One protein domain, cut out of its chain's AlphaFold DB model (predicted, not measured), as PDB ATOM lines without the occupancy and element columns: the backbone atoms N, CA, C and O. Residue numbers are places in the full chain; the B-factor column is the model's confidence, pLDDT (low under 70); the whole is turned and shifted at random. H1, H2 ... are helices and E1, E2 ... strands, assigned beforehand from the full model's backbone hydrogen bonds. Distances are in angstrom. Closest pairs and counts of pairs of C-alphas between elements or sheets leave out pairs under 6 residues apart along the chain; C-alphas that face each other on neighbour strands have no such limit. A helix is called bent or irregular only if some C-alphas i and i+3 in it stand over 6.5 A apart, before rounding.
ATOM      1  N   LYS A  91     -26.074 -20.179  26.953       95.00
ATOM      2  CA  LYS A  91     -24.767 -19.529  27.124       95.00
ATOM      3  C   LYS A  91     -23.730 -19.961  26.082       95.00
ATOM      4  O   LYS A  91     -22.891 -19.144  25.726       95.00
ATOM      5  N   LEU A  92     -23.792 -21.199  25.584       95.38
ATOM      6  CA  LEU A  92     -22.875 -21.684  24.545       95.38
ATOM      7  C   LEU A  92     -22.967 -20.836  23.265       95.38
ATOM      8  O   LEU A  92     -21.975 -20.628  22.576       95.38
ATOM      9  N   TRP A  93     -24.165 -20.338  22.962       95.50
ATOM     10  CA  TRP A  93     -24.475 -19.644  21.716       95.50
ATOM     11  C   TRP A  93     -24.371 -18.120  21.822       95.50
ATOM     12  O   TRP A  93     -24.500 -17.432  20.813       95.50
ATOM     13  N   ALA A  94     -24.126 -17.586  23.025       96.12
ATOM     14  CA  ALA A  94     -24.217 -16.157  23.314       96.12
ATOM     15  C   ALA A  94     -23.308 -15.300  22.419       96.12
ATOM     16  O   ALA A  94     -23.739 -14.255  21.929       96.12
ATOM     17  N   ASP A  95     -22.083 -15.758  22.156       96.56
ATOM     18  CA  ASP A  95     -21.140 -15.024  21.308       96.56
ATOM     19  C   ASP A  95     -21.607 -14.982  19.849       96.56
ATOM     20  O   ASP A  95     -21.489 -13.949  19.189       96.56
ATOM     21  N   ARG A  96     -22.199 -16.077  19.350       96.12
ATOM     22  CA  ARG A  96     -22.761 -16.132  17.992       96.12
ATOM     23  C   ARG A  96     -23.990 -15.243  17.892       96.12
ATOM     24  O   ARG A  96     -24.095 -14.465  16.950       96.12
ATOM     25  N   ASP A  97     -24.883 -15.328  18.872       97.19
ATOM     26  CA  ASP A  97     -26.108 -14.529  18.927       97.19
ATOM     27  C   ASP A  97     -25.782 -13.034  18.943       97.19
ATOM     28  O   ASP A  97     -26.373 -12.250  18.196       97.19
ATOM     29  N   LYS A  98     -24.778 -12.641  19.734       97.62
ATOM     30  CA  LYS A  98     -24.260 -11.276  19.742       97.62
ATOM     31  C   LYS A  98     -23.664 -10.886  18.388       97.62
ATOM     32  O   LYS A  98     -24.018  -9.831  17.870       97.62
ATOM     33  N   LEU A  99     -22.804 -11.725  17.808       97.56
ATOM     34  CA  LEU A  99     -22.154 -11.444  16.526       97.56
ATOM     35  C   LEU A  99     -23.175 -11.235  15.399       97.56
ATOM     36  O   LEU A  99     -23.054 -10.280  14.635       97.56
ATOM     37  N   LEU A 100     -24.192 -12.095  15.308       97.06
ATOM     38  CA  LEU A 100     -25.248 -11.962  14.305       97.06
ATOM     39  C   LEU A 100     -26.070 -10.688  14.514       97.06
ATOM     40  O   LEU A 100     -26.329  -9.965  13.553       97.06
ATOM     41  N   LYS A 101     -26.434 -10.381  15.764       97.44
ATOM     42  CA  LYS A 101     -27.188  -9.171  16.102       97.44
ATOM     43  C   LYS A 101     -26.422  -7.899  15.743       97.44
ATOM     44  O   LYS A 101     -26.988  -7.016  15.107       97.44
ATOM     45  N   ASP A 102     -25.149  -7.816  16.124       97.94
ATOM     46  CA  ASP A 102     -24.304  -6.644  15.870       97.94
ATOM     47  C   ASP A 102     -24.100  -6.383  14.365       97.94
ATOM     48  O   ASP A 102     -23.858  -5.247  13.967       97.94
ATOM     49  N   ASN A 103     -24.231  -7.418  13.527       97.69
ATOM     50  CA  ASN A 103     -24.080  -7.342  12.071       97.69
ATOM     51  C   ASN A 103     -25.412  -7.435  11.301       97.69
ATOM     52  O   ASN A 103     -25.399  -7.545  10.076       97.69
ATOM     53  N   ASN A 104     -26.556  -7.393  11.997       96.12
ATOM     54  CA  ASN A 104     -27.900  -7.504  11.418       96.12
ATOM     55  C   ASN A 104     -28.071  -8.724  10.482       96.12
ATOM     56  O   ASN A 104     -28.533  -8.589   9.349       96.12
ATOM     57  N   ARG A 105     -27.660  -9.910  10.953       94.69
ATOM     58  CA  ARG A 105     -27.738 -11.187  10.223       94.69
ATOM     59  C   ARG A 105     -28.771 -12.136  10.831       94.69
ATOM     60  O   ARG A 105     -28.891 -12.241  12.053       94.69
ATOM     61  N   GLY A 106     -29.469 -12.883   9.978       92.62
ATOM     62  CA  GLY A 106     -30.316 -14.014  10.358       92.62
ATOM     63  C   GLY A 106     -29.545 -15.300  10.695       92.62
ATOM     64  O   GLY A 106     -28.357 -15.446  10.417       92.62
ATOM     65  N   ALA A 107     -30.241 -16.284  11.276       88.44
ATOM     66  CA  ALA A 107     -29.627 -17.521  11.781       88.44
ATOM     67  C   ALA A 107     -28.993 -18.418  10.698       88.44
ATOM     68  O   ALA A 107     -28.050 -19.151  11.007       88.44
ATOM     69  N   LEU A 108     -29.520 -18.364   9.469       91.62
ATOM     70  CA  LEU A 108     -29.095 -19.159   8.309       91.62
ATOM     71  C   LEU A 108     -28.342 -18.346   7.245       91.62
ATOM     72  O   LEU A 108     -28.075 -18.858   6.161       91.62
ATOM     73  N   GLU A 109     -28.049 -17.076   7.517       91.00
ATOM     74  CA  GLU A 109     -27.337 -16.236   6.558       91.00
ATOM     75  C   GLU A 109     -25.851 -16.596   6.472       91.00
ATOM     76  O   GLU A 109     -25.276 -17.191   7.384       91.00
ATOM     77  N   PHE A 110     -25.245 -16.216   5.347       92.94
ATOM     78  CA  PHE A 110     -23.807 -16.284   5.109       92.94
ATOM     79  C   PHE A 110     -23.040 -15.438   6.141       92.94
ATOM     80  O   PHE A 110     -23.508 -14.388   6.588       92.94
ATOM     81  N   VAL A 111     -21.866 -15.924   6.542       95.19
ATOM     82  CA  VAL A 111     -21.081 -15.413   7.682       95.19
ATOM     83  C   VAL A 111     -19.598 -15.189   7.350       95.19
ATOM     84  O   VAL A 111     -18.782 -14.892   8.229       95.19
ATOM     85  N   GLU A 112     -19.226 -15.342   6.078       94.94
ATOM     86  CA  GLU A 112     -17.850 -15.308   5.581       94.94
ATOM     87  C   GLU A 112     -17.115 -13.998   5.872       94.94
ATOM     88  O   GLU A 112     -15.880 -13.998   5.969       94.94
ATOM     89  N   ASP A 113     -17.853 -12.899   5.972       95.50
ATOM     90  CA  ASP A 113     -17.386 -11.535   6.201       95.50
ATOM     91  C   ASP A 113     -17.268 -11.194   7.693       95.50
ATOM     92  O   ASP A 113     -16.383 -10.426   8.065       95.50
ATOM     93  N   ILE A 114     -18.074 -11.819   8.554       96.88
ATOM     94  CA  ILE A 114     -18.183 -11.441   9.973       96.88
ATOM     95  C   ILE A 114     -17.478 -12.392  10.947       96.88
ATOM     96  O   ILE A 114     -17.187 -12.001  12.076       96.88
ATOM     97  N   TYR A 115     -17.175 -13.637  10.555       97.31
ATOM     98  CA  TYR A 115     -16.565 -14.591  11.489       97.31
ATOM     99  C   TYR A 115     -15.131 -14.207  11.877       97.31
ATOM    100  O   TYR A 115     -14.297 -14.042  10.979       97.31
ATOM    101  N   PRO A 116     -14.799 -14.135  13.184       97.25
ATOM    102  CA  PRO A 116     -13.438 -13.887  13.652       97.25
ATOM    103  C   PRO A 116     -12.449 -14.961  13.193       97.25
ATOM    104  O   PRO A 116     -12.806 -16.127  13.008       97.25
ATOM    105  N   MET A 117     -11.172 -14.596  13.070       96.94
ATOM    106  CA  MET A 117     -10.132 -15.525  12.608       96.94
ATOM    107  C   MET A 117      -9.987 -16.761  13.510       96.94
ATOM    108  O   MET A 117      -9.817 -17.868  13.005       96.94
ATOM    109  N   GLU A 118     -10.100 -16.599  14.829       97.44
ATOM    110  CA  GLU A 118      -9.997 -17.717  15.777       97.44
ATOM    111  C   GLU A 118     -11.115 -18.751  15.579       97.44
ATOM    112  O   GLU A 118     -10.864 -19.954  15.617       97.44
ATOM    113  N   TRP A 119     -12.326 -18.299  15.244       98.06
ATOM    114  CA  TRP A 119     -13.441 -19.191  14.928       98.06
ATOM    115  C   TRP A 119     -13.184 -19.957  13.637       98.06
ATOM    116  O   TRP A 119     -13.327 -21.176  13.600       98.06
ATOM    117  N   ARG A 120     -12.722 -19.260  12.593       97.62
ATOM    118  CA  ARG A 120     -12.367 -19.881  11.307       97.62
ATOM    119  C   ARG A 120     -11.296 -20.957  11.476       97.62
ATOM    120  O   ARG A 120     -11.391 -22.013  10.857       97.62
ATOM    121  N   LYS A 121     -10.284 -20.714  12.317       97.44
ATOM    122  CA  LYS A 121      -9.235 -21.700  12.623       97.44
ATOM    123  C   LYS A 121      -9.816 -22.950  13.288       97.44
ATOM    124  O   LYS A 121      -9.521 -24.048  12.821       97.44
ATOM    125  N   ALA A 122     -10.652 -22.782  14.316       97.69
ATOM    126  CA  ALA A 122     -11.290 -23.892  15.031       97.69
ATOM    127  C   ALA A 122     -12.258 -24.692  14.141       97.69
ATOM    128  O   ALA A 122     -12.251 -25.917  14.144       97.69
ATOM    129  N   ILE A 123     -13.047 -24.017  13.306       98.12
ATOM    130  CA  ILE A 123     -13.951 -24.674  12.351       98.12
ATOM    131  C   ILE A 123     -13.142 -25.471  11.317       98.12
ATOM    132  O   ILE A 123     -13.400 -26.650  11.059       98.12
ATOM    133  N   ARG A 124     -12.116 -24.849  10.730       96.81
ATOM    134  CA  ARG A 124     -11.309 -25.456   9.667       96.81
ATOM    135  C   ARG A 124     -10.484 -26.647  10.154       96.81
ATOM    136  O   ARG A 124     -10.303 -27.590   9.380       96.81
ATOM    137  N   SER A 125      -9.996 -26.616  11.396       96.94
ATOM    138  CA  SER A 125      -9.246 -27.732  11.989       96.94
ATOM    139  C   SER A 125     -10.098 -28.992  12.150       96.94
ATOM    140  O   SER A 125      -9.534 -30.081  12.183       96.94
ATOM    141  N   VAL A 126     -11.430 -28.864  12.162       97.69
ATOM    142  CA  VAL A 126     -12.376 -29.984  12.219       97.69
ATOM    143  C   VAL A 126     -12.882 -30.378  10.829       97.69
ATOM    144  O   VAL A 126     -12.824 -31.554  10.470       97.69
ATOM    145  N   ILE A 127     -13.324 -29.419  10.002       98.06
ATOM    146  CA  ILE A 127     -13.879 -29.712   8.663       98.06
ATOM    147  C   ILE A 127     -12.872 -30.467   7.789       98.06
ATOM    148  O   ILE A 127     -13.248 -31.415   7.101       98.06
ATOM    149  N   ILE A 128     -11.589 -30.077   7.801       97.69
ATOM    150  CA  ILE A 128     -10.580 -30.700   6.931       97.69
ATOM    151  C   ILE A 128     -10.390 -32.193   7.255       97.69
ATOM    152  O   ILE A 128     -10.485 -32.995   6.322       97.69
ATOM    153  N   PRO A 129     -10.130 -32.602   8.514       97.94
ATOM    154  CA  PRO A 129     -10.075 -34.018   8.869       97.94
ATOM    155  C   PRO A 129     -11.363 -34.778   8.558       97.94
ATOM    156  O   PRO A 129     -11.280 -35.859   7.980       97.94
ATOM    157  N   LEU A 130     -12.539 -34.217   8.870       97.94
ATOM    158  CA  LEU A 130     -13.817 -34.885   8.595       97.94
ATOM    159  C   LEU A 130     -14.017 -35.134   7.095       97.94
ATOM    160  O   LEU A 130     -14.432 -36.222   6.699       97.94
ATOM    161  N   PHE A 131     -13.679 -34.158   6.252       97.94
ATOM    162  CA  PHE A 131     -13.755 -34.312   4.802       97.94
ATOM    163  C   PHE A 131     -12.756 -35.354   4.290       97.94
ATOM    164  O   PHE A 131     -13.130 -36.246   3.531       97.94
ATOM    165  N   LYS A 132     -11.497 -35.299   4.748       98.06
ATOM    166  CA  LYS A 132     -10.459 -36.272   4.362       98.06
ATOM    167  C   LYS A 132     -10.805 -37.702   4.778       98.06
ATOM    168  O   LYS A 132     -10.525 -38.628   4.025       98.06
ATOM    169  N   ALA A 133     -11.424 -37.876   5.943       96.88
ATOM    170  CA  ALA A 133     -11.907 -39.166   6.430       96.88
ATOM    171  C   ALA A 133     -13.201 -39.628   5.732       96.88
ATOM    172  O   ALA A 133     -13.692 -40.722   5.999       96.88
ATOM    173  N   GLY A 134     -13.784 -38.799   4.858       96.44
ATOM    174  CA  GLY A 134     -15.025 -39.102   4.154       96.44
ATOM    175  C   GLY A 134     -16.268 -39.093   5.045       96.44
ATOM    176  O   GLY A 134     -17.279 -39.654   4.629       96.44
ATOM    177  N   VAL A 135     -16.201 -38.476   6.232       97.25
ATOM    178  CA  VAL A 135     -17.315 -38.312   7.186       97.25
ATOM    179  C   VAL A 135     -18.318 -37.261   6.705       97.25
ATOM    180  O   VAL A 135     -19.522 -37.404   6.919       97.25
ATOM    181  N   ILE A 136     -17.819 -36.234   6.017       97.75
ATOM    182  CA  ILE A 136     -18.618 -35.222   5.322       97.75
ATOM    183  C   ILE A 136     -18.220 -35.161   3.848       97.75
ATOM    184  O   ILE A 136     -17.108 -35.545   3.477       97.75
ATOM    185  N   GLN A 137     -19.111 -34.648   3.010       96.94
ATOM    186  CA  GLN A 137     -18.867 -34.407   1.588       96.94
ATOM    187  C   GLN A 137     -19.468 -33.072   1.151       96.94
ATOM    188  O   GLN A 137     -20.359 -32.550   1.820       96.94
ATOM    189  N   LEU A 138     -18.986 -32.515   0.038       96.75
ATOM    190  CA  LEU A 138     -19.607 -31.327  -0.545       96.75
ATOM    191  C   LEU A 138     -21.037 -31.652  -0.981       96.75
ATOM    192  O   LEU A 138     -21.284 -32.678  -1.613       96.75
ATOM    193  N   SER A 139     -21.955 -30.749  -0.665       94.75
ATOM    194  CA  SER A 139     -23.332 -30.782  -1.134       94.75
ATOM    195  C   SER A 139     -23.559 -29.629  -2.102       94.75
ATOM    196  O   SER A 139     -23.044 -28.536  -1.903       94.75
ATOM    197  N   TYR A 140     -24.363 -29.857  -3.135       90.69
ATOM    198  CA  TYR A 140     -24.839 -28.798  -4.033       90.69
ATOM    199  C   TYR A 140     -26.323 -28.492  -3.810       90.69
ATOM    200  O   TYR A 140     -26.951 -27.787  -4.595       90.69
ATOM    201  N   HIS A 141     -26.905 -29.041  -2.741       90.25
ATOM    202  CA  HIS A 141     -28.294 -28.799  -2.403       90.25
ATOM    203  C   HIS A 141     -28.442 -27.410  -1.753       90.25
ATOM    204  O   HIS A 141     -27.728 -27.116  -0.794       90.25
ATOM    205  N   PRO A 142     -29.402 -26.567  -2.175       84.75
ATOM    206  CA  PRO A 142     -29.507 -25.175  -1.719       84.75
ATOM    207  C   PRO A 142     -30.085 -25.014  -0.303       84.75
ATOM    208  O   PRO A 142     -30.371 -23.901   0.129       84.75
ATOM    209  N   ARG A 143     -30.318 -26.114   0.421       89.69
ATOM    210  CA  ARG A 143     -30.914 -26.109   1.768       89.69
ATOM    211  C   ARG A 143     -29.988 -26.811   2.747       89.69
ATOM    212  O   ARG A 143     -29.520 -27.911   2.451       89.69
ATOM    213  N   VAL A 144     -29.804 -26.186   3.904       92.75
ATOM    214  CA  VAL A 144     -28.978 -26.671   5.013       92.75
ATOM    215  C   VAL A 144     -29.792 -26.751   6.292       92.75
ATOM    216  O   VAL A 144     -30.788 -26.044   6.442       92.75
ATOM    217  N   SER A 145     -29.329 -27.580   7.223       92.50
ATOM    218  CA  SER A 145     -29.931 -27.707   8.544       92.50
ATOM    219  C   SER A 145     -29.378 -26.740   9.577       92.50
ATOM    220  O   SER A 145     -29.972 -26.558  10.635       92.50
ATOM    221  N   GLY A 146     -28.246 -26.106   9.296       94.44
ATOM    222  CA  GLY A 146     -27.636 -25.136  10.190       94.44
ATOM    223  C   GLY A 146     -26.381 -24.518   9.605       94.44
ATOM    224  O   GLY A 146     -25.930 -24.892   8.519       94.44
ATOM    225  N   VAL A 147     -25.820 -23.573  10.347       96.56
ATOM    226  CA  VAL A 147     -24.569 -22.889  10.002       96.56
ATOM    227  C   VAL A 147     -23.542 -23.225  11.071       96.56
ATOM    228  O   VAL A 147     -23.864 -23.211  12.263       96.56
ATOM    229  N   VAL A 148     -22.316 -23.548  10.666       96.94
ATOM    230  CA  VAL A 148     -21.232 -23.792  11.626       96.94
ATOM    231  C   VAL A 148     -20.972 -22.551  12.466       96.94
ATOM    232  O   VAL A 148     -21.138 -21.429  12.009       96.94
ATOM    233  N   THR A 149     -20.493 -22.750  13.678       97.19
ATOM    234  CA  THR A 149     -19.962 -21.722  14.562       97.19
ATOM    235  C   THR A 149     -18.820 -22.327  15.363       97.19
ATOM    236  O   THR A 149     -18.617 -23.544  15.349       97.19
ATOM    237  N   ALA A 150     -18.073 -21.490  16.070       97.00
ATOM    238  CA  ALA A 150     -17.089 -21.962  17.025       97.00
ATOM    239  C   ALA A 150     -17.594 -21.709  18.449       97.00
ATOM    240  O   ALA A 150     -18.075 -20.616  18.746       97.00
ATOM    241  N   ALA A 151     -17.504 -22.714  19.312       96.25
ATOM    242  CA  ALA A 151     -17.872 -22.611  20.723       96.25
ATOM    243  C   ALA A 151     -17.035 -23.582  21.566       96.25
ATOM    244  O   ALA A 151     -16.328 -24.435  21.027       96.25
ATOM    245  N   ALA A 152     -17.074 -23.429  22.888       94.31
ATOM    246  CA  ALA A 152     -16.323 -24.269  23.813       94.31
ATOM    247  C   ALA A 152     -17.210 -24.700  24.985       94.31
ATOM    248  O   ALA A 152     -17.794 -23.874  25.688       94.31
ATOM    249  N   GLU A 153     -17.286 -26.007  25.212       92.38
ATOM    250  CA  GLU A 153     -17.787 -26.556  26.471       92.38
ATOM    251  C   GLU A 153     -16.788 -26.286  27.617       92.38
ATOM    252  O   GLU A 153     -15.592 -26.099  27.368       92.38
ATOM    253  N   PRO A 154     -17.240 -26.273  28.887       88.62
ATOM    254  CA  PRO A 154     -16.362 -26.037  30.032       88.62
ATOM    255  C   PRO A 154     -15.126 -26.951  30.030       88.62
ATOM    256  O   PRO A 154     -15.249 -28.172  29.970       88.62
ATOM    257  N   GLY A 155     -13.932 -26.355  30.102       87.12
ATOM    258  CA  GLY A 155     -12.660 -27.089  30.130       87.12
ATOM    259  C   GLY A 155     -12.195 -27.655  28.781       87.12
ATOM    260  O   GLY A 155     -11.193 -28.365  28.753       87.12
ATOM    261  N   ARG A 156     -12.880 -27.348  27.670       90.69
ATOM    262  CA  ARG A 156     -12.488 -27.756  26.311       90.69
ATOM    263  C   ARG A 156     -11.971 -26.564  25.491       90.69
ATOM    264  O   ARG A 156     -12.368 -25.428  25.750       90.69
ATOM    265  N   PRO A 157     -11.093 -26.798  24.499       93.56
ATOM    266  CA  PRO A 157     -10.725 -25.764  23.539       93.56
ATOM    267  C   PRO A 157     -11.918 -25.383  22.651       93.56
ATOM    268  O   PRO A 157     -12.913 -26.107  22.574       93.56
ATOM    269  N   LEU A 158     -11.784 -24.254  21.954       96.00
ATOM    270  CA  LEU A 158     -12.730 -23.830  20.929       96.00
ATOM    271  C   LEU A 158     -12.840 -24.904  19.832       96.00
ATOM    272  O   LEU A 158     -11.825 -25.352  19.298       96.00
ATOM    273  N   ASP A 159     -14.065 -25.300  19.505       96.38
ATOM    274  CA  ASP A 159     -14.378 -26.407  18.601       96.38
ATOM    275  C   ASP A 159     -15.526 -26.024  17.649       96.38
ATOM    276  O   ASP A 159     -16.217 -25.023  17.851       96.38
ATOM    277  N   LEU A 160     -15.724 -26.815  16.596       96.62
ATOM    278  CA  LEU A 160     -16.809 -26.665  15.629       96.62
ATOM    279  C   LEU A 160     -18.141 -27.119  16.228       96.62
ATOM    280  O   LEU A 160     -18.275 -28.271  16.630       96.62
ATOM    281  N   TYR A 161     -19.148 -26.256  16.182       97.31
ATOM    282  CA  TYR A 161     -20.550 -26.596  16.436       97.31
ATOM    283  C   TYR A 161     -21.385 -26.231  15.211       97.31
ATOM    284  O   TYR A 161     -21.006 -25.344  14.451       97.31
ATOM    285  N   ILE A 162     -22.529 -26.875  15.017       96.44
ATOM    286  CA  ILE A 162     -23.513 -26.487  13.999       96.44
ATOM    287  C   ILE A 162     -24.734 -25.907  14.706       96.44
ATOM    288  O   ILE A 162     -25.373 -26.603  15.490       96.44
ATOM    289  N   ASP A 163     -25.065 -24.645  14.433       95.44
ATOM    290  CA  ASP A 163     -26.265 -24.014  14.978       95.44
ATOM    291  C   ASP A 163     -27.487 -24.362  14.119       95.44
ATOM    292  O   ASP A 163     -27.684 -23.834  13.017       95.44
ATOM    293  N   CYS A 164     -28.307 -25.262  14.652       93.00
ATOM    294  CA  CYS A 164     -29.544 -25.751  14.047       93.00
ATOM    295  C   CYS A 164     -30.786 -25.297  14.824       93.00
ATOM    296  O   CYS A 164     -31.885 -25.785  14.560       93.00
ATOM    297  N   ARG A 165     -30.651 -24.370  15.787       92.44
ATOM    298  CA  ARG A 165     -31.723 -24.046  16.751       92.44
ATOM    299  C   ARG A 165     -33.015 -23.548  16.103       92.44
ATOM    300  O   ARG A 165     -34.089 -23.760  16.657       92.44
ATOM    301  N   HIS A 166     -32.938 -22.953  14.912       88.50
ATOM    302  CA  HIS A 166     -34.118 -22.531  14.147       88.50
ATOM    303  C   HIS A 166     -35.084 -23.693  13.828       88.50
ATOM    304  O   HIS A 166     -36.265 -23.455  13.589       88.50
ATOM    305  N   GLN A 167     -34.608 -24.943  13.854       84.56
ATOM    306  CA  GLN A 167     -35.403 -26.148  13.597       84.56
ATOM    307  C   GLN A 167     -36.073 -26.730  14.842       84.56
ATOM    308  O   GLN A 167     -36.936 -27.605  14.725       84.56
ATOM    309  N   ASN A 168     -35.710 -26.266  16.041       81.88
ATOM    310  CA  ASN A 168     -36.207 -26.848  17.288       81.88
ATOM    311  C   ASN A 168     -37.745 -26.775  17.364       81.88
ATOM    312  O   ASN A 168     -38.383 -27.719  17.816       81.88
ATOM    313  N   HIS A 169     -38.358 -25.709  16.834       69.12
ATOM    314  CA  HIS A 169     -39.816 -25.527  16.836       69.12
ATOM    315  C   HIS A 169     -40.572 -26.453  15.870       69.12
ATOM    316  O   HIS A 169     -41.742 -26.752  16.093       69.12
ATOM    317  N   SER A 170     -39.925 -26.901  14.793       65.44
ATOM    318  CA  SER A 170     -40.520 -27.811  13.805       65.44
ATOM    319  C   SER A 170     -40.303 -29.285  14.135       65.44
ATOM    320  O   SER A 170     -40.916 -30.152  13.512       65.44
ATOM    321  N   THR A 171     -39.436 -29.584  15.102       66.31
ATOM    322  CA  THR A 171     -39.077 -30.959  15.436       66.31
ATOM    323  C   THR A 171     -40.120 -31.534  16.393       66.31
ATOM    324  O   THR A 171     -40.109 -31.263  17.591       66.31
ATOM    325  N   LYS A 172     -41.066 -32.316  15.862       62.25
ATOM    326  CA  LYS A 172     -42.060 -33.019  16.683       62.25
ATOM    327  C   LYS A 172     -41.461 -34.302  17.253       62.25
ATOM    328  O   LYS A 172     -40.945 -35.127  16.502       62.25
ATOM    329  N   MET A 173     -41.603 -34.488  18.565       62.34
ATOM    330  CA  MET A 173     -41.396 -35.787  19.209       62.34
ATOM    331  C   MET A 173     -42.314 -36.812  18.541       62.34
ATOM    332  O   MET A 173     -43.533 -36.631  18.510       62.34
ATOM    333  N   ILE A 174     -41.744 -37.882  17.992       59.97
ATOM    334  CA  ILE A 174     -42.538 -39.027  17.541       59.97
ATOM    335  C   ILE A 174     -42.956 -39.771  18.812       59.97
ATOM    336  O   ILE A 174     -42.089 -40.184  19.576       59.97
ATOM    337  N   GLY A 175     -44.264 -39.917  19.046       56.62
ATOM    338  CA  GLY A 175     -44.831 -40.343  20.338       56.62
ATOM    339  C   GLY A 175     -44.400 -41.720  20.862       56.62
ATOM    340  O   GLY A 175     -44.666 -42.032  22.013       56.62
ATOM    341  N   GLU A 176     -43.718 -42.528  20.052       67.38
ATOM    342  CA  GLU A 176     -43.167 -43.831  20.450       67.38
ATOM    343  C   GLU A 176     -41.741 -43.747  21.028       67.38
ATOM    344  O   GLU A 176     -41.175 -44.767  21.418       67.38
ATOM    345  N   MET A 177     -41.106 -42.569  21.034       76.50
ATOM    346  CA  MET A 177     -39.734 -42.418  21.527       76.50
ATOM    347  C   MET A 177     -39.707 -42.173  23.038       76.50
ATOM    348  O   MET A 177     -40.335 -41.240  23.534       76.50
ATOM    349  N   PHE A 215     -19.948 -36.643  15.820       95.62
ATOM    350  CA  PHE A 215     -20.924 -37.561  15.218       95.62
ATOM    351  C   PHE A 215     -20.999 -38.926  15.918       95.62
ATOM    352  O   PHE A 215     -20.058 -39.355  16.590       95.62
ATOM    353  N   TYR A 216     -22.119 -39.619  15.716       95.31
ATOM    354  CA  TYR A 216     -22.314 -41.030  16.049       95.31
ATOM    355  C   TYR A 216     -22.139 -41.899  14.797       95.31
ATOM    356  O   TYR A 216     -22.597 -41.479  13.739       95.31
ATOM    357  N   PRO A 217     -21.554 -43.110  14.871       93.38
ATOM    358  CA  PRO A 217     -21.188 -43.936  13.707       93.38
ATOM    359  C   PRO A 217     -22.379 -44.615  12.993       93.38
ATOM    360  O   PRO A 217     -22.241 -45.682  12.400       93.38
ATOM    361  N   MET A 218     -23.558 -43.998  13.024       92.31
ATOM    362  CA  MET A 218     -24.763 -44.450  12.328       92.31
ATOM    363  C   MET A 218     -25.072 -43.527  11.157       92.31
ATOM    364  O   MET A 218     -24.666 -42.370  11.171       92.31
ATOM    365  N   ASN A 219     -25.764 -44.036  10.136       91.12
ATOM    366  CA  ASN A 219     -26.041 -43.272   8.919       91.12
ATOM    367  C   ASN A 219     -26.823 -41.993   9.241       91.12
ATOM    368  O   ASN A 219     -27.826 -42.044   9.953       91.12
ATOM    369  N   ALA A 220     -26.356 -40.867   8.702       90.75
ATOM    370  CA  ALA A 220     -27.052 -39.591   8.812       90.75
ATOM    371  C   ALA A 220     -28.452 -39.661   8.187       90.75
ATOM    372  O   ALA A 220     -28.721 -40.487   7.306       90.75
ATOM    373  N   ARG A 221     -29.337 -38.765   8.625       86.19
ATOM    374  CA  ARG A 221     -30.648 -38.591   7.998       86.19
ATOM    375  C   ARG A 221     -30.474 -37.853   6.680       86.19
ATOM    376  O   ARG A 221     -29.552 -37.052   6.505       86.19
ATOM    377  N   GLU A 222     -31.397 -38.086   5.756       83.12
ATOM    378  CA  GLU A 222     -31.457 -37.269   4.554       83.12
ATOM    379  C   GLU A 222     -31.624 -35.796   4.947       83.12
ATOM    380  O   GLU A 222     -32.508 -35.438   5.723       83.12
ATOM    381  N   GLY A 223     -30.755 -34.937   4.415       83.12
ATOM    382  CA  GLY A 223     -30.811 -33.510   4.703       83.12
ATOM    383  C   GLY A 223     -30.000 -33.041   5.903       83.12
ATOM    384  O   GLY A 223     -29.986 -31.835   6.122       83.12
ATOM    385  N   ASP A 224     -29.264 -33.908   6.610       92.25
ATOM    386  CA  ASP A 224     -28.271 -33.489   7.614       92.25
ATOM    387  C   ASP A 224     -27.092 -32.764   6.917       92.25
ATOM    388  O   ASP A 224     -26.023 -33.318   6.650       92.25
ATOM    389  N   ARG A 225     -27.321 -31.492   6.575       95.00
ATOM    390  CA  ARG A 225     -26.425 -30.613   5.813       95.00
ATOM    391  C   ARG A 225     -26.116 -29.357   6.606       95.00
ATOM    392  O   ARG A 225     -26.919 -28.931   7.432       95.00
ATOM    393  N   PHE A 226     -24.990 -28.717   6.332       96.31
ATOM    394  CA  PHE A 226     -24.626 -27.469   6.993       96.31
ATOM    395  C   PHE A 226     -23.862 -26.523   6.072       96.31
ATOM    396  O   PHE A 226     -23.213 -26.954   5.118       96.31
ATOM    397  N   LEU A 227     -23.954 -25.231   6.379       96.38
ATOM    398  CA  LEU A 227     -23.178 -24.171   5.748       96.38
ATOM    399  C   LEU A 227     -21.932 -23.881   6.588       96.38
ATOM    400  O   LEU A 227     -22.045 -23.729   7.806       96.38
ATOM    401  N   ASP A 228     -20.758 -23.806   5.963       96.38
ATOM    402  CA  ASP A 228     -19.525 -23.446   6.666       96.38
ATOM    403  C   ASP A 228     -19.190 -21.940   6.655       96.38
ATOM    404  O   ASP A 228     -19.885 -21.129   6.048       96.38
ATOM    405  N   ASP A 229     -18.077 -21.561   7.295       94.81
ATOM    406  CA  ASP A 229     -17.584 -20.178   7.396       94.81
ATOM    407  C   ASP A 229     -17.059 -19.583   6.072       94.81
ATOM    408  O   ASP A 229     -16.496 -18.483   6.055       94.81
ATOM    409  N   ARG A 230     -17.157 -20.337   4.972       94.88
ATOM    410  CA  ARG A 230     -16.688 -19.992   3.623       94.88
ATOM    411  C   ARG A 230     -17.816 -20.103   2.590       94.88
ATOM    412  O   ARG A 230     -17.521 -20.110   1.397       94.88
ATOM    413  N   GLY A 231     -19.065 -20.231   3.039       93.25
ATOM    414  CA  GLY A 231     -20.233 -20.342   2.168       93.25
ATOM    415  C   GLY A 231     -20.357 -21.694   1.464       93.25
ATOM    416  O   GLY A 231     -21.108 -21.824   0.496       93.25
ATOM    417  N   ARG A 232     -19.614 -22.718   1.908       95.56
ATOM    418  CA  ARG A 232     -19.662 -24.062   1.322       95.56
ATOM    419  C   ARG A 232     -20.707 -24.907   2.028       95.56
ATOM    420  O   ARG A 232     -20.838 -24.880   3.251       95.56
ATOM    421  N   PHE A 233     -21.400 -25.706   1.235       96.50
ATOM    422  CA  PHE A 233     -22.448 -26.602   1.686       96.50
ATOM    423  C   PHE A 233     -21.850 -27.992   1.875       96.50
ATOM    424  O   PHE A 233     -21.197 -28.536   0.980       96.50
ATOM    425  N   TRP A 234     -22.083 -28.572   3.043       97.38
ATOM    426  CA  TRP A 234     -21.583 -29.884   3.426       97.38
ATOM    427  C   TRP A 234     -22.739 -30.802   3.787       97.38
ATOM    428  O   TRP A 234     -23.754 -30.356   4.312       97.38
ATOM    429  N   GLU A 235     -22.576 -32.090   3.525       96.69
ATOM    430  CA  GLU A 235     -23.503 -33.147   3.914       96.69
ATOM    431  C   GLU A 235     -22.780 -34.179   4.770       96.69
ATOM    432  O   GLU A 235     -21.648 -34.570   4.468       96.69
ATOM    433  N   TRP A 236     -23.440 -34.614   5.837       97.25
ATOM    434  CA  TRP A 236     -22.939 -35.655   6.718       97.25
ATOM    435  C   TRP A 236     -23.242 -37.050   6.179       97.25
ATOM    436  O   TRP A 236     -24.325 -37.314   5.666       97.25
ATOM    437  N   LYS A 237     -22.303 -37.982   6.368       95.75
ATOM    438  CA  LYS A 237     -22.562 -39.422   6.194       95.75
ATOM    439  C   LYS A 237     -23.009 -40.105   7.479       95.75
ATOM    440  O   LYS A 237     -23.652 -41.153   7.423       95.75
ATOM    441  N   TYR A 238     -22.671 -39.512   8.622       95.75
ATOM    442  CA  TYR A 238     -22.964 -40.038   9.949       95.75
ATOM    443  C   TYR A 238     -23.785 -39.047  10.781       95.75
ATOM    444  O   TYR A 238     -23.652 -37.844  10.578       95.75
ATOM    445  N   ILE A 239     -24.611 -39.532  11.712       95.25
ATOM    446  CA  ILE A 239     -25.514 -38.682  12.508       95.25
ATOM    447  C   ILE A 239     -24.702 -37.623  13.277       95.25
ATOM    448  O   ILE A 239     -23.914 -37.996  14.154       95.25
ATOM    449  N   PRO A 240     -24.898 -36.316  13.021       95.75
ATOM    450  CA  PRO A 240     -24.160 -35.263  13.714       95.75
ATOM    451  C   PRO A 240     -24.741 -35.057  15.107       95.75
ATOM    452  O   PRO A 240     -25.959 -34.967  15.252       95.75
ATOM    453  N   LYS A 241     -23.901 -34.906  16.133       95.25
ATOM    454  CA  LYS A 241     -24.380 -34.720  17.517       95.25
ATOM    455  C   LYS A 241     -25.175 -33.432  17.707       95.25
ATOM    456  O   LYS A 241     -26.106 -33.398  18.499       95.25
ATOM    457  N   ASP A 242     -24.843 -32.407  16.933       94.75
ATOM    458  CA  ASP A 242     -25.473 -31.095  17.033       94.75
ATOM    459  C   ASP A 242     -26.908 -31.079  16.483       94.75
ATOM    460  O   ASP A 242     -27.709 -30.242  16.906       94.75
ATOM    461  N   MET A 243     -27.265 -31.993  15.572       92.38
ATOM    462  CA  MET A 243     -28.593 -31.974  14.955       92.38
ATOM    463  C   MET A 243     -29.700 -32.239  15.985       92.38
ATOM    464  O   MET A 243     -29.516 -33.067  16.880       92.38
ATOM    465  N   PRO A 244     -30.877 -31.600  15.852       89.44
ATOM    466  CA  PRO A 244     -31.991 -31.834  16.763       89.44
ATOM    467  C   PRO A 244     -32.342 -33.325  16.872       89.44
ATOM    468  O   PRO A 244     -32.461 -34.026  15.856       89.44
ATOM    469  N   MET A 245     -32.529 -33.789  18.112       89.00
ATOM    470  CA  MET A 245     -32.903 -35.170  18.456       89.00
ATOM    471  C   MET A 245     -31.886 -36.246  18.045       89.00
ATOM    472  O   MET A 245     -32.250 -37.419  17.907       89.00
TER     473      MET A 245
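What this domain is: This is residues 91 to 177 and 215 to 245 of the 329 residues of an uncharacterized protein of Alternaria sp. MG1 (UniProt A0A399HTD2). One strongly twisted sheet of five strands, curled like part of a barrel, has the long helix H2 packed on one face. H1 only grazes this sheet with its residues 91 to 96, a small two-strand sheet of E4 and E7 follows on from the E6 side, and H3 leads off from E3 toward the cut. The printed part has 118 residues, with three named helices and seven named strands in the order H1 H2 E1 E2 E3 H3 E4 E5 E6 E7. The large sheet is mixed, in the order E1 E6 E5 E2 E3, and the class is mixed, helices and strands. The whole is compact, with a radius of gyration of the C-alphas of 14.2 A and spans of 41 by 35 by 33 A.

Where its parts are: In the large sheet E1 is residues 136 to 138, E6 233 to 236, E5 225 to 227, E2 146 to 151, 14.6 A long, and E3 159 to 163, 12.7 A long. H2, residues 117 to 132, is 22.3 A long and begins at C-alpha 117 (-10.132, -15.525, 12.608). It is neither bent nor irregular, but only just: C-alphas 125 and 128 are 6.0 A apart. H1, residues 91 to 102, is 17.1 A long and begins at C-alpha 91 (-24.767, -19.529, 27.124). H3 is residues 165 to 170. H1 is irregular, with C-alphas 92 and 95 7.6 A apart, and H3 only just, with C-alphas 166 and 169 7.0 A apart. E4 is residues 215 to 219, and E7, residues 238 to 240, ends at C-alpha 240 (-24.160, -35.263, 13.714).

How they stand to each other: E2 and E3 form an antiparallel hairpin, with N 149 and O 161 2.8 A apart. E2 is parallel to E5, with N 227 and O 146 at 2.9 A. E5 and E6 are a hairpin, with N 226 and O 234 at 2.9 A. E6 and the edge strand E1 are antiparallel, with N 235 and O 137 at 2.8 A. H2 is on this sheet; its closest C-alphas to E3 are those of Ile 123 and Leu 160, 4.8 A apart. The closest C-alphas of H1 and E2 are those of Leu 92 and Ala 151, 6.4 A apart. E4 and E7 are antiparallel, with N 216 and O 239 at 2.9 A. H3 and H2 are apart. O i to N i+4 pairs within hydrogen-bond range number 6 of 8 in H1, 10 of 12 in H2 and 0 of 2 in H3, where 2 of 3 O i to N i+3 pairs are within range.

The domain as a whole: The two C-alphas farthest apart, of Met 117 and Glu 176, are 44.2 A from each other. Residues 178 to 214 are not printed, and C-alphas 177 and 215 are 20.4 A apart across this cut. The link from H1 to H2, 14 residues, is long. The mean pLDDT of the printed part is 92.3; residues 169 to 176 are under 70.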